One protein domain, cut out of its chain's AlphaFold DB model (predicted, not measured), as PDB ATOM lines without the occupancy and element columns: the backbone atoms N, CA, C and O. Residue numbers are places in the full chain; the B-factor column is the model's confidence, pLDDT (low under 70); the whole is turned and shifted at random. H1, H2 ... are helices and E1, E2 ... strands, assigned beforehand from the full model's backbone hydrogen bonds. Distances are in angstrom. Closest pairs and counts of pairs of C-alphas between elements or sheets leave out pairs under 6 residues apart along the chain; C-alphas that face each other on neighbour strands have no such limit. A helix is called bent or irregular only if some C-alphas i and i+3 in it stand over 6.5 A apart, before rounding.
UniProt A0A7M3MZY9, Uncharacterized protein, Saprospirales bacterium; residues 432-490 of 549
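AT A GLANCE: This is residues 432 to 490 of the 549 residues of an uncharacterized protein of Saprospirales bacterium (UniProt A0A7M3MZY9). This is a long, thin model: a two-stranded ribbon, E1 and E5, makes an arm, and a small head at the other end holds a three-stranded sheet with the short helix H1 over one face. Two stretches side by side in the chain's way out and back, residues 440 to 444 and 475 to 479, join arm and head. The 59 printed residues hold five named strands and one named helix, in the order E1, E2, E3, H1, E4, E5, mostly strand. The head's sheet has the order E3, E2, E4, and both sheets are antiparallel. The whole is extended, a rod with a radius of gyration of the C-alphas of 17.9 A and spans of 62 by 19 by 13 A.

HOW THE PARTS SIT: Start with E1, residues 432 to 439, and look across to its antiparallel neighbour E5, residues 480 to 489, at 153 degrees between their directions; N 435 and O 484 are 2.8 A apart, within hydrogen-bond range. Next find E2, residues 445 to 449, apart from E1. E2 makes a hairpin with E3, residues 455 to 459, where N 446 and O 458 are 2.8 A apart. On the other side of E2 is E4, residues 471 to 474, antiparallel to it at 154 degrees, with N 447 and O 473 at 2.8 A. H1, residues 460 to 466, is on this sheet at a height over the sheet of 8.5 A. It lies only just over E2 alone, with 5 of its C-alphas falling on E2 and 2 on E3, and runs only just slantwise to the strands, at 30.4 degrees to E2 on the local plane. The closest C-alphas of H1 and E2 are those of Cys 460 and Cys 446, 5.0 A apart. E3, H1 and E4 form a split strand-helix-strand unit, two strands running the same way with E2 between them, and its crossover is right-handed. In H1, 1 of 3 O i to N i+4 pairs and 1 of 4 O i to N i+3 pairs are within hydrogen-bond range.

IN THESE COORDINATES: Find C-alpha 432 at (230.929, 180.197, 316.422); from there E1 runs 21.3 A to His 439. E2 covers 13.1 A and E3 13.4 A. H1 begins at C-alpha 460, (232.433, 183.780, 279.060), and is neither bent nor irregular, but only just: C-alphas 461 and 464 are 6.4 A apart. H1 and E4 each span 10.2 A. E5, the longest strand, runs 28.8 A to C-alpha 489 at (238.467, 180.957, 320.953).

THE WHOLE: The C-alphas farthest apart are those of Asn 452 and Lys 490, at 63.0 A, while those of Ser 432 and Lys 490 are 11.3 A apart. The printed part has no cut, and its five links are tight. Look at residues 442 to 443 for pLDDT under 70; the mean of the printed part is 88.3.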
ATOM      1  N   SER A 432     230.982 180.133 317.877       93.12
ATOM      2  CA  SER A 432     230.929 180.197 316.422       93.12
ATOM      3  C   SER A 432     230.081 181.361 315.958       93.12
ATOM      4  O   SER A 432     229.012 181.608 316.517       93.12
ATOM      5  N   GLU A 433     230.540 182.019 314.905       93.88
ATOM      6  CA  GLU A 433     229.805 183.059 314.211       93.88
ATOM      7  C   GLU A 433     229.433 182.594 312.808       93.88
ATOM      8  O   GLU A 433     230.182 181.898 312.115       93.88
ATOM      9  N   VAL A 434     228.227 182.969 312.386       93.25
ATOM     10  CA  VAL A 434     227.732 182.671 311.047       93.25
ATOM     11  C   VAL A 434     228.107 183.829 310.131       93.25
ATOM     12  O   VAL A 434     227.402 184.838 310.057       93.25
ATOM     13  N   VAL A 435     229.207 183.673 309.399       93.25
ATOM     14  CA  VAL A 435     229.659 184.660 308.421       93.25
ATOM     15  C   VAL A 435     228.930 184.421 307.107       93.25
ATOM     16  O   VAL A 435     229.026 183.369 306.471       93.25
ATOM     17  N   THR A 436     228.152 185.422 306.707       93.81
ATOM     18  CA  THR A 436     227.355 185.384 305.483       93.81
ATOM     19  C   THR A 436     228.037 186.227 304.417       93.81
ATOM     20  O   THR A 436     227.968 187.455 304.449       93.81
ATOM     21  N   THR A 437     228.661 185.572 303.441       92.25
ATOM     22  CA  THR A 437     229.298 186.258 302.312       92.25
ATOM     23  C   THR A 437     228.365 186.206 301.115       92.25
ATOM     24  O   THR A 437     228.050 185.134 300.593       92.25
ATOM     25  N   THR A 438     227.895 187.378 300.688       91.38
ATOM     26  CA  THR A 438     227.163 187.506 299.426       91.38
ATOM     27  C   THR A 438     228.187 187.647 298.320       91.38
ATOM     28  O   THR A 438     228.903 188.647 298.263       91.38
ATOM     29  N   HIS A 439     228.265 186.645 297.453       83.56
ATOM     30  CA  HIS A 439     229.115 186.740 296.280       83.56
ATOM     31  C   HIS A 439     228.363 187.555 295.233       83.56
ATOM     32  O   HIS A 439     227.200 187.239 294.944       83.56
ATOM     33  N   PRO A 440     228.970 188.633 294.699       81.75
ATOM     34  CA  PRO A 440     228.398 189.303 293.545       81.75
ATOM     35  C   PRO A 440     228.282 188.287 292.410       81.75
ATOM     36  O   PRO A 440     228.988 187.281 292.405       81.75
ATOM     37  N   ASN A 441     227.390 188.551 291.461       76.50
ATOM     38  CA  ASN A 441     227.268 187.733 290.263       76.50
ATOM     39  C   ASN A 441     228.622 187.667 289.562       76.50
ATOM     40  O   ASN A 441     229.012 188.601 288.863       76.50
ATOM     41  N   VAL A 442     229.337 186.570 289.773       68.81
ATOM     42  CA  VAL A 442     230.434 186.163 288.914       68.81
ATOM     43  C   VAL A 442     229.723 185.457 287.768       68.81
ATOM     44  O   VAL A 442     229.394 184.274 287.846       68.81
ATOM     45  N   ASN A 443     229.286 186.251 286.785       64.75
ATOM     46  CA  ASN A 443     228.757 185.733 285.529       64.75
ATOM     47  C   ASN A 443     229.934 185.146 284.755       64.75
ATOM     48  O   ASN A 443     230.439 185.764 283.824       64.75
ATOM     49  N   ASP A 444     230.383 183.970 285.175       71.81
ATOM     50  CA  ASP A 444     231.395 183.251 284.418       71.81
ATOM     51  C   ASP A 444     230.729 182.461 283.287       71.81
ATOM     52  O   ASP A 444     231.401 182.145 282.329       71.81
ATOM     53  N   ASP A 445     229.410 182.215 283.312       84.75
ATOM     54  CA  ASP A 445     228.709 181.460 282.266       84.75
ATOM     55  C   ASP A 445     227.978 182.354 281.240       84.75
ATOM     56  O   ASP A 445     227.119 183.182 281.571       84.75
ATOM     57  N   CYS A 446     228.252 182.105 279.960       88.19
ATOM     58  CA  CYS A 446     227.604 182.717 278.805       88.19
ATOM     59  C   CYS A 446     226.779 181.683 278.028       88.19
ATOM     60  O   CYS A 446     227.232 180.569 277.762       88.19
ATOM     61  N   GLU A 447     225.574 182.065 277.604       92.56
ATOM     62  CA  GLU A 447     224.780 181.314 276.631       92.56
ATOM     63  C   GLU A 447     225.194 181.758 275.224       92.56
ATOM     64  O   GLU A 447     224.900 182.875 274.797       92.56
ATOM     65  N   CYS A 448     225.907 180.892 274.506       92.62
ATOM     66  CA  CYS A 448     226.445 181.170 273.179       92.62
ATOM     67  C   CYS A 448     225.620 180.488 272.085       92.62
ATOM     68  O   CYS A 448     225.446 179.263 272.072       92.62
ATOM     69  N   PHE A 449     225.156 181.279 271.118       94.69
ATOM     70  CA  PHE A 449     224.449 180.815 269.929       94.69
ATOM     71  C   PHE A 449     225.435 180.603 268.778       94.69
ATOM     72  O   PHE A 449     226.008 181.546 268.227       94.69
ATOM     73  N   LEU A 450     225.633 179.343 268.394       92.38
ATOM     74  CA  LEU A 450     226.515 178.966 267.294       92.38
ATOM     75  C   LEU A 450     225.824 179.166 265.927       92.38
ATOM     76  O   LEU A 450     224.610 178.978 265.812       92.38
ATOM     77  N   PRO A 451     226.576 179.425 264.834       90.75
ATOM     78  CA  PRO A 451     226.006 179.635 263.492       90.75
ATOM     79  C   PRO A 451     225.186 178.460 262.932       90.75
ATOM     80  O   PRO A 451     224.406 178.631 261.997       90.75
ATOM     81  N   ASN A 452     225.371 177.253 263.474       91.62
ATOM     82  CA  ASN A 452     224.612 176.057 263.101       91.62
ATOM     83  C   ASN A 452     223.244 175.956 263.814       91.62
ATOM     84  O   ASN A 452     222.527 174.979 263.594       91.62
ATOM     85  N   GLY A 453     222.887 176.937 264.650       91.69
ATOM     86  CA  GLY A 453     221.643 176.978 265.418       91.69
ATOM     87  C   GLY A 453     221.687 176.222 266.748       91.69
ATOM     88  O   GLY A 453     220.642 176.049 267.370       91.69
ATOM     89  N   GLN A 454     222.858 175.743 267.179       94.69
ATOM     90  CA  GLN A 454     223.037 175.113 268.485       94.69
ATOM     91  C   GLN A 454     223.339 176.164 269.559       94.69
ATOM     92  O   GLN A 454     224.126 177.081 269.332       94.69
ATOM     93  N   THR A 455     222.760 175.975 270.741       93.19
ATOM     94  CA  THR A 455     223.060 176.764 271.937       93.19
ATOM     95  C   THR A 455     223.956 175.962 272.872       93.19
ATOM     96  O   THR A 455     223.708 174.772 273.098       93.19
ATOM     97  N   ILE A 456     225.003 176.595 273.395       91.00
ATOM     98  CA  ILE A 456     225.907 176.024 274.398       91.00
ATOM     99  C   ILE A 456     226.052 176.994 275.575       91.00
ATOM    100  O   ILE A 456     225.948 178.200 275.383       91.00
ATOM    101  N   ILE A 457     226.284 176.464 276.776       89.38
ATOM    102  CA  ILE A 457     226.660 177.249 277.960       89.38
ATOM    103  C   ILE A 457     228.157 177.031 278.169       89.38
ATOM    104  O   ILE A 457     228.606 175.880 278.136       89.38
ATOM    105  N   PHE A 458     228.917 178.114 278.300       86.19
ATOM    106  CA  PHE A 458     230.375 178.080 278.360       86.19
ATOM    107  C   PHE A 458     230.918 179.211 279.230       86.19
ATOM    108  O   PHE A 458     230.228 180.214 279.395       86.19
ATOM    109  N   ASP A 459     232.155 179.074 279.711       87.75
ATOM    110  CA  ASP A 459     232.835 180.167 280.405       87.75
ATOM    111  C   ASP A 459     232.958 181.382 279.458       87.75
ATOM    112  O   ASP A 459     233.463 181.241 278.342       87.75
ATOM    113  N   CYS A 460     232.461 182.555 279.857       83.81
ATOM    114  CA  CYS A 460     232.433 183.780 279.060       83.81
ATOM    115  C   CYS A 460     233.831 184.222 278.612       83.81
ATOM    116  O   CYS A 460     233.974 184.758 277.513       83.81
ATOM    117  N   VAL A 461     234.857 183.990 279.437       85.00
ATOM    118  CA  VAL A 461     236.250 184.331 279.127       85.00
ATOM    119  C   VAL A 461     236.815 183.352 278.098       85.00
ATOM    120  O   VAL A 461     237.512 183.762 277.174       85.00
ATOM    121  N   GLU A 462     236.481 182.063 278.201       88.44
ATOM    122  CA  GLU A 462     236.956 181.044 277.253       88.44
ATOM    123  C   GLU A 462     236.145 180.993 275.944       88.44
ATOM    124  O   GLU A 462     236.625 180.481 274.923       88.44
ATOM    125  N   ALA A 463     234.915 181.519 275.950       86.69
ATOM    126  CA  ALA A 463     234.001 181.481 274.814       86.69
ATOM    127  C   ALA A 463     234.520 182.274 273.605       86.69
ATOM    128  O   ALA A 463     234.383 181.796 272.475       86.69
ATOM    129  N   GLU A 464     235.155 183.433 273.819       84.25
ATOM    130  CA  GLU A 464     235.752 184.222 272.728       84.25
ATOM    131  C   GLU A 464     236.884 183.459 272.024       84.25
ATOM    132  O   GLU A 464     236.984 183.487 270.793       84.25
ATOM    133  N   ASP A 465     237.693 182.716 272.785       90.25
ATOM    134  CA  ASP A 465     238.832 181.962 272.258       90.25
ATOM    135  C   ASP A 465     238.398 180.698 271.501       90.25
ATOM    136  O   ASP A 465     238.967 180.354 270.459       90.25
ATOM    137  N   HIS A 466     237.385 179.990 272.006       92.00
ATOM    138  CA  HIS A 466     236.927 178.729 271.412       92.00
ATOM    139  C   HIS A 466     235.890 178.927 270.300       92.00
ATOM    140  O   HIS A 466     235.829 178.123 269.361       92.00
ATOM    141  N   TYR A 467     235.090 179.996 270.366       90.38
ATOM    142  CA  TYR A 467     233.968 180.239 269.460       90.38
ATOM    143  C   TYR A 467     233.882 181.710 269.013       90.38
ATOM    144  O   TYR A 467     232.869 182.369 269.242       90.38
ATOM    145  N   PRO A 468     234.860 182.214 268.239       88.25
ATOM    146  CA  PRO A 468     234.971 183.640 267.895       88.25
ATOM    147  C   PRO A 468     233.831 184.197 267.019       88.25
ATOM    148  O   PRO A 468     233.792 185.390 266.739       88.25
ATOM    149  N   ASN A 469     232.922 183.342 266.535       91.12
ATOM    150  CA  ASN A 469     231.752 183.737 265.742       91.12
ATOM    151  C   ASN A 469     230.420 183.406 266.438       91.12
ATOM    152  O   ASN A 469     229.378 183.443 265.779       91.12
ATOM    153  N   ALA A 470     230.444 182.987 267.703       89.06
ATOM    154  CA  ALA A 470     229.227 182.764 268.470       89.06
ATOM    155  C   ALA A 470     228.686 184.095 269.004       89.06
ATOM    156  O   ALA A 470     229.457 184.966 269.394       89.06
ATOM    157  N   ASP A 471     227.362 184.241 269.017       92.44
ATOM    158  CA  ASP A 471     226.700 185.354 269.701       92.44
ATOM    159  C   ASP A 471     226.449 184.923 271.148       92.44
ATOM    160  O   ASP A 471     225.617 184.047 271.391       92.44
ATOM    161  N   CYS A 472     227.239 185.443 272.083       91.56
ATOM    162  CA  CYS A 472     227.217 185.041 273.486       91.56
ATOM    163  C   CYS A 472     226.531 186.105 274.341       91.56
ATOM    164  O   CYS A 472     226.859 187.289 274.261       91.56
ATOM    165  N   VAL A 473     225.591 185.675 275.182       90.12
ATOM    166  CA  VAL A 473     224.912 186.531 276.157       90.12
ATOM    167  C   VAL A 473     225.245 186.021 277.552       90.12
ATOM    168  O   VAL A 473     225.021 184.848 277.846       90.12
ATOM    169  N   GLU A 474     225.769 186.897 278.410       88.12
ATOM    170  CA  GLU A 474     225.964 186.574 279.824       88.12
ATOM    171  C   GLU A 474     224.641 186.125 280.443       88.12
ATOM    172  O   GLU A 474     223.627 186.830 280.361       88.12
ATOM    173  N   ILE A 475     224.651 184.959 281.085       87.38
ATOM    174  CA  ILE A 475     223.493 184.488 281.832       87.38
ATOM    175  C   ILE A 475     223.555 185.174 283.198       87.38
ATOM    176  O   ILE A 475     224.476 184.890 283.960       87.38
ATOM    177  N   PRO A 476     222.600 186.054 283.558       80.25
ATOM    178  CA  PRO A 476     222.584 186.642 284.886       80.25
ATOM    179  C   PRO A 476     222.324 185.535 285.907       80.25
ATOM    180  O   PRO A 476     221.192 185.077 286.085       80.25
ATOM    181  N   THR A 477     223.378 185.104 286.591       80.69
ATOM    182  CA  THR A 477     223.230 184.260 287.774       80.69
ATOM    183  C   THR A 477     222.658 185.125 288.898       80.69
ATOM    184  O   THR A 477     222.969 186.308 288.978       80.69
ATOM    185  N   PRO A 478     221.727 184.642 289.734       82.00
ATOM    186  CA  PRO A 478     221.348 185.384 290.928       82.00
ATOM    187  C   PRO A 478     222.523 185.377 291.919       82.00
ATOM    188  O   PRO A 478     223.230 184.366 291.991       82.00
ATOM    189  N   PRO A 479     222.706 186.441 292.725       84.50
ATOM    190  CA  PRO A 479     223.763 186.456 293.724       84.50
ATOM    191  C   PRO A 479     223.534 185.281 294.665       84.50
ATOM    192  O   PRO A 479     222.409 185.042 295.121       84.50
ATOM    193  N   TYR A 480     224.593 184.527 294.932       85.62
ATOM    194  CA  TYR A 480     224.524 183.417 295.864       85.62
ATOM    195  C   TYR A 480     225.201 183.792 297.173       85.62
ATOM    196  O   TYR A 480     226.157 184.564 297.242       85.62
ATOM    197  N   VAL A 481     224.668 183.220 298.242       88.94
ATOM    198  CA  VAL A 481     225.156 183.429 299.595       88.94
ATOM    199  C   VAL A 481     225.921 182.184 300.019       88.94
ATOM    200  O   VAL A 481     225.382 181.073 299.961       88.94
ATOM    201  N   THR A 482     227.171 182.352 300.442       88.62
ATOM    202  CA  THR A 482     227.881 181.319 301.202       88.62
ATOM    203  C   THR A 482     227.718 181.605 302.678       88.62
ATOM    204  O   THR A 482     227.923 182.734 303.122       88.62
ATOM    205  N   ILE A 483     227.349 180.567 303.419       90.06
ATOM    206  CA  ILE A 483     227.276 180.601 304.871       90.06
ATOM    207  C   ILE A 483     228.488 179.823 305.371       90.06
ATOM    208  O   ILE A 483     228.600 178.624 305.104       90.06
ATOM    209  N   GLU A 484     229.396 180.519 306.038       91.19
ATOM    210  CA  GLU A 484     230.581 179.950 306.670       91.19
ATOM    211  C   GLU A 484     230.399 180.016 308.186       91.19
ATOM    212  O   GLU A 484     229.967 181.034 308.725       91.19
ATOM    213  N   LEU A 485     230.680 178.904 308.863       91.81
ATOM    214  CA  LEU A 485     230.732 178.874 310.319       91.81
ATOM    215  C   LEU A 485     232.189 179.094 310.722       91.81
ATOM    216  O   LEU A 485     233.031 178.231 310.454       91.81
ATOM    217  N   VAL A 486     232.472 180.247 311.318       93.00
ATOM    218  CA  VAL A 486     233.806 180.602 311.805       93.00
ATOM    219  C   VAL A 486     233.852 180.335 313.299       93.00
ATOM    220  O   VAL A 486     232.960 180.757 314.029       93.00
ATOM    221  N   TRP A 487     234.857 179.584 313.740       91.81
ATOM    222  CA  TRP A 487     235.082 179.311 315.157       91.81
ATOM    223  C   TRP A 487     236.117 180.270 315.725       91.81
ATOM    224  O   TRP A 487     237.175 180.455 315.125       91.81
ATOM    225  N   HIS A 488     235.806 180.794 316.904       93.62
ATOM    226  CA  HIS A 488     236.630 181.708 317.681       93.62
ATOM    227  C   HIS A 488     236.931 181.071 319.038       93.62
ATOM    228  O   HIS A 488     236.098 180.333 319.577       93.62
ATOM    229  N   ASN A 489     238.109 181.355 319.594       93.88
ATOM    230  CA  ASN A 489     238.467 180.957 320.953       93.88
ATOM    231  C   ASN A 489     238.718 182.209 321.797       93.88
ATOM    232  O   ASN A 489     239.256 183.188 321.292       93.88
ATOM    233  N   LYS A 490     238.330 182.158 323.069       95.44
ATOM    234  CA  LYS A 490     238.641 183.167 324.080       95.44
ATOM    235  C   LYS A 490     239.577 182.569 325.117       95.44
ATOM    236  O   LYS A 490     239.474 181.379 325.430       95.44
TER     237      LYS A 490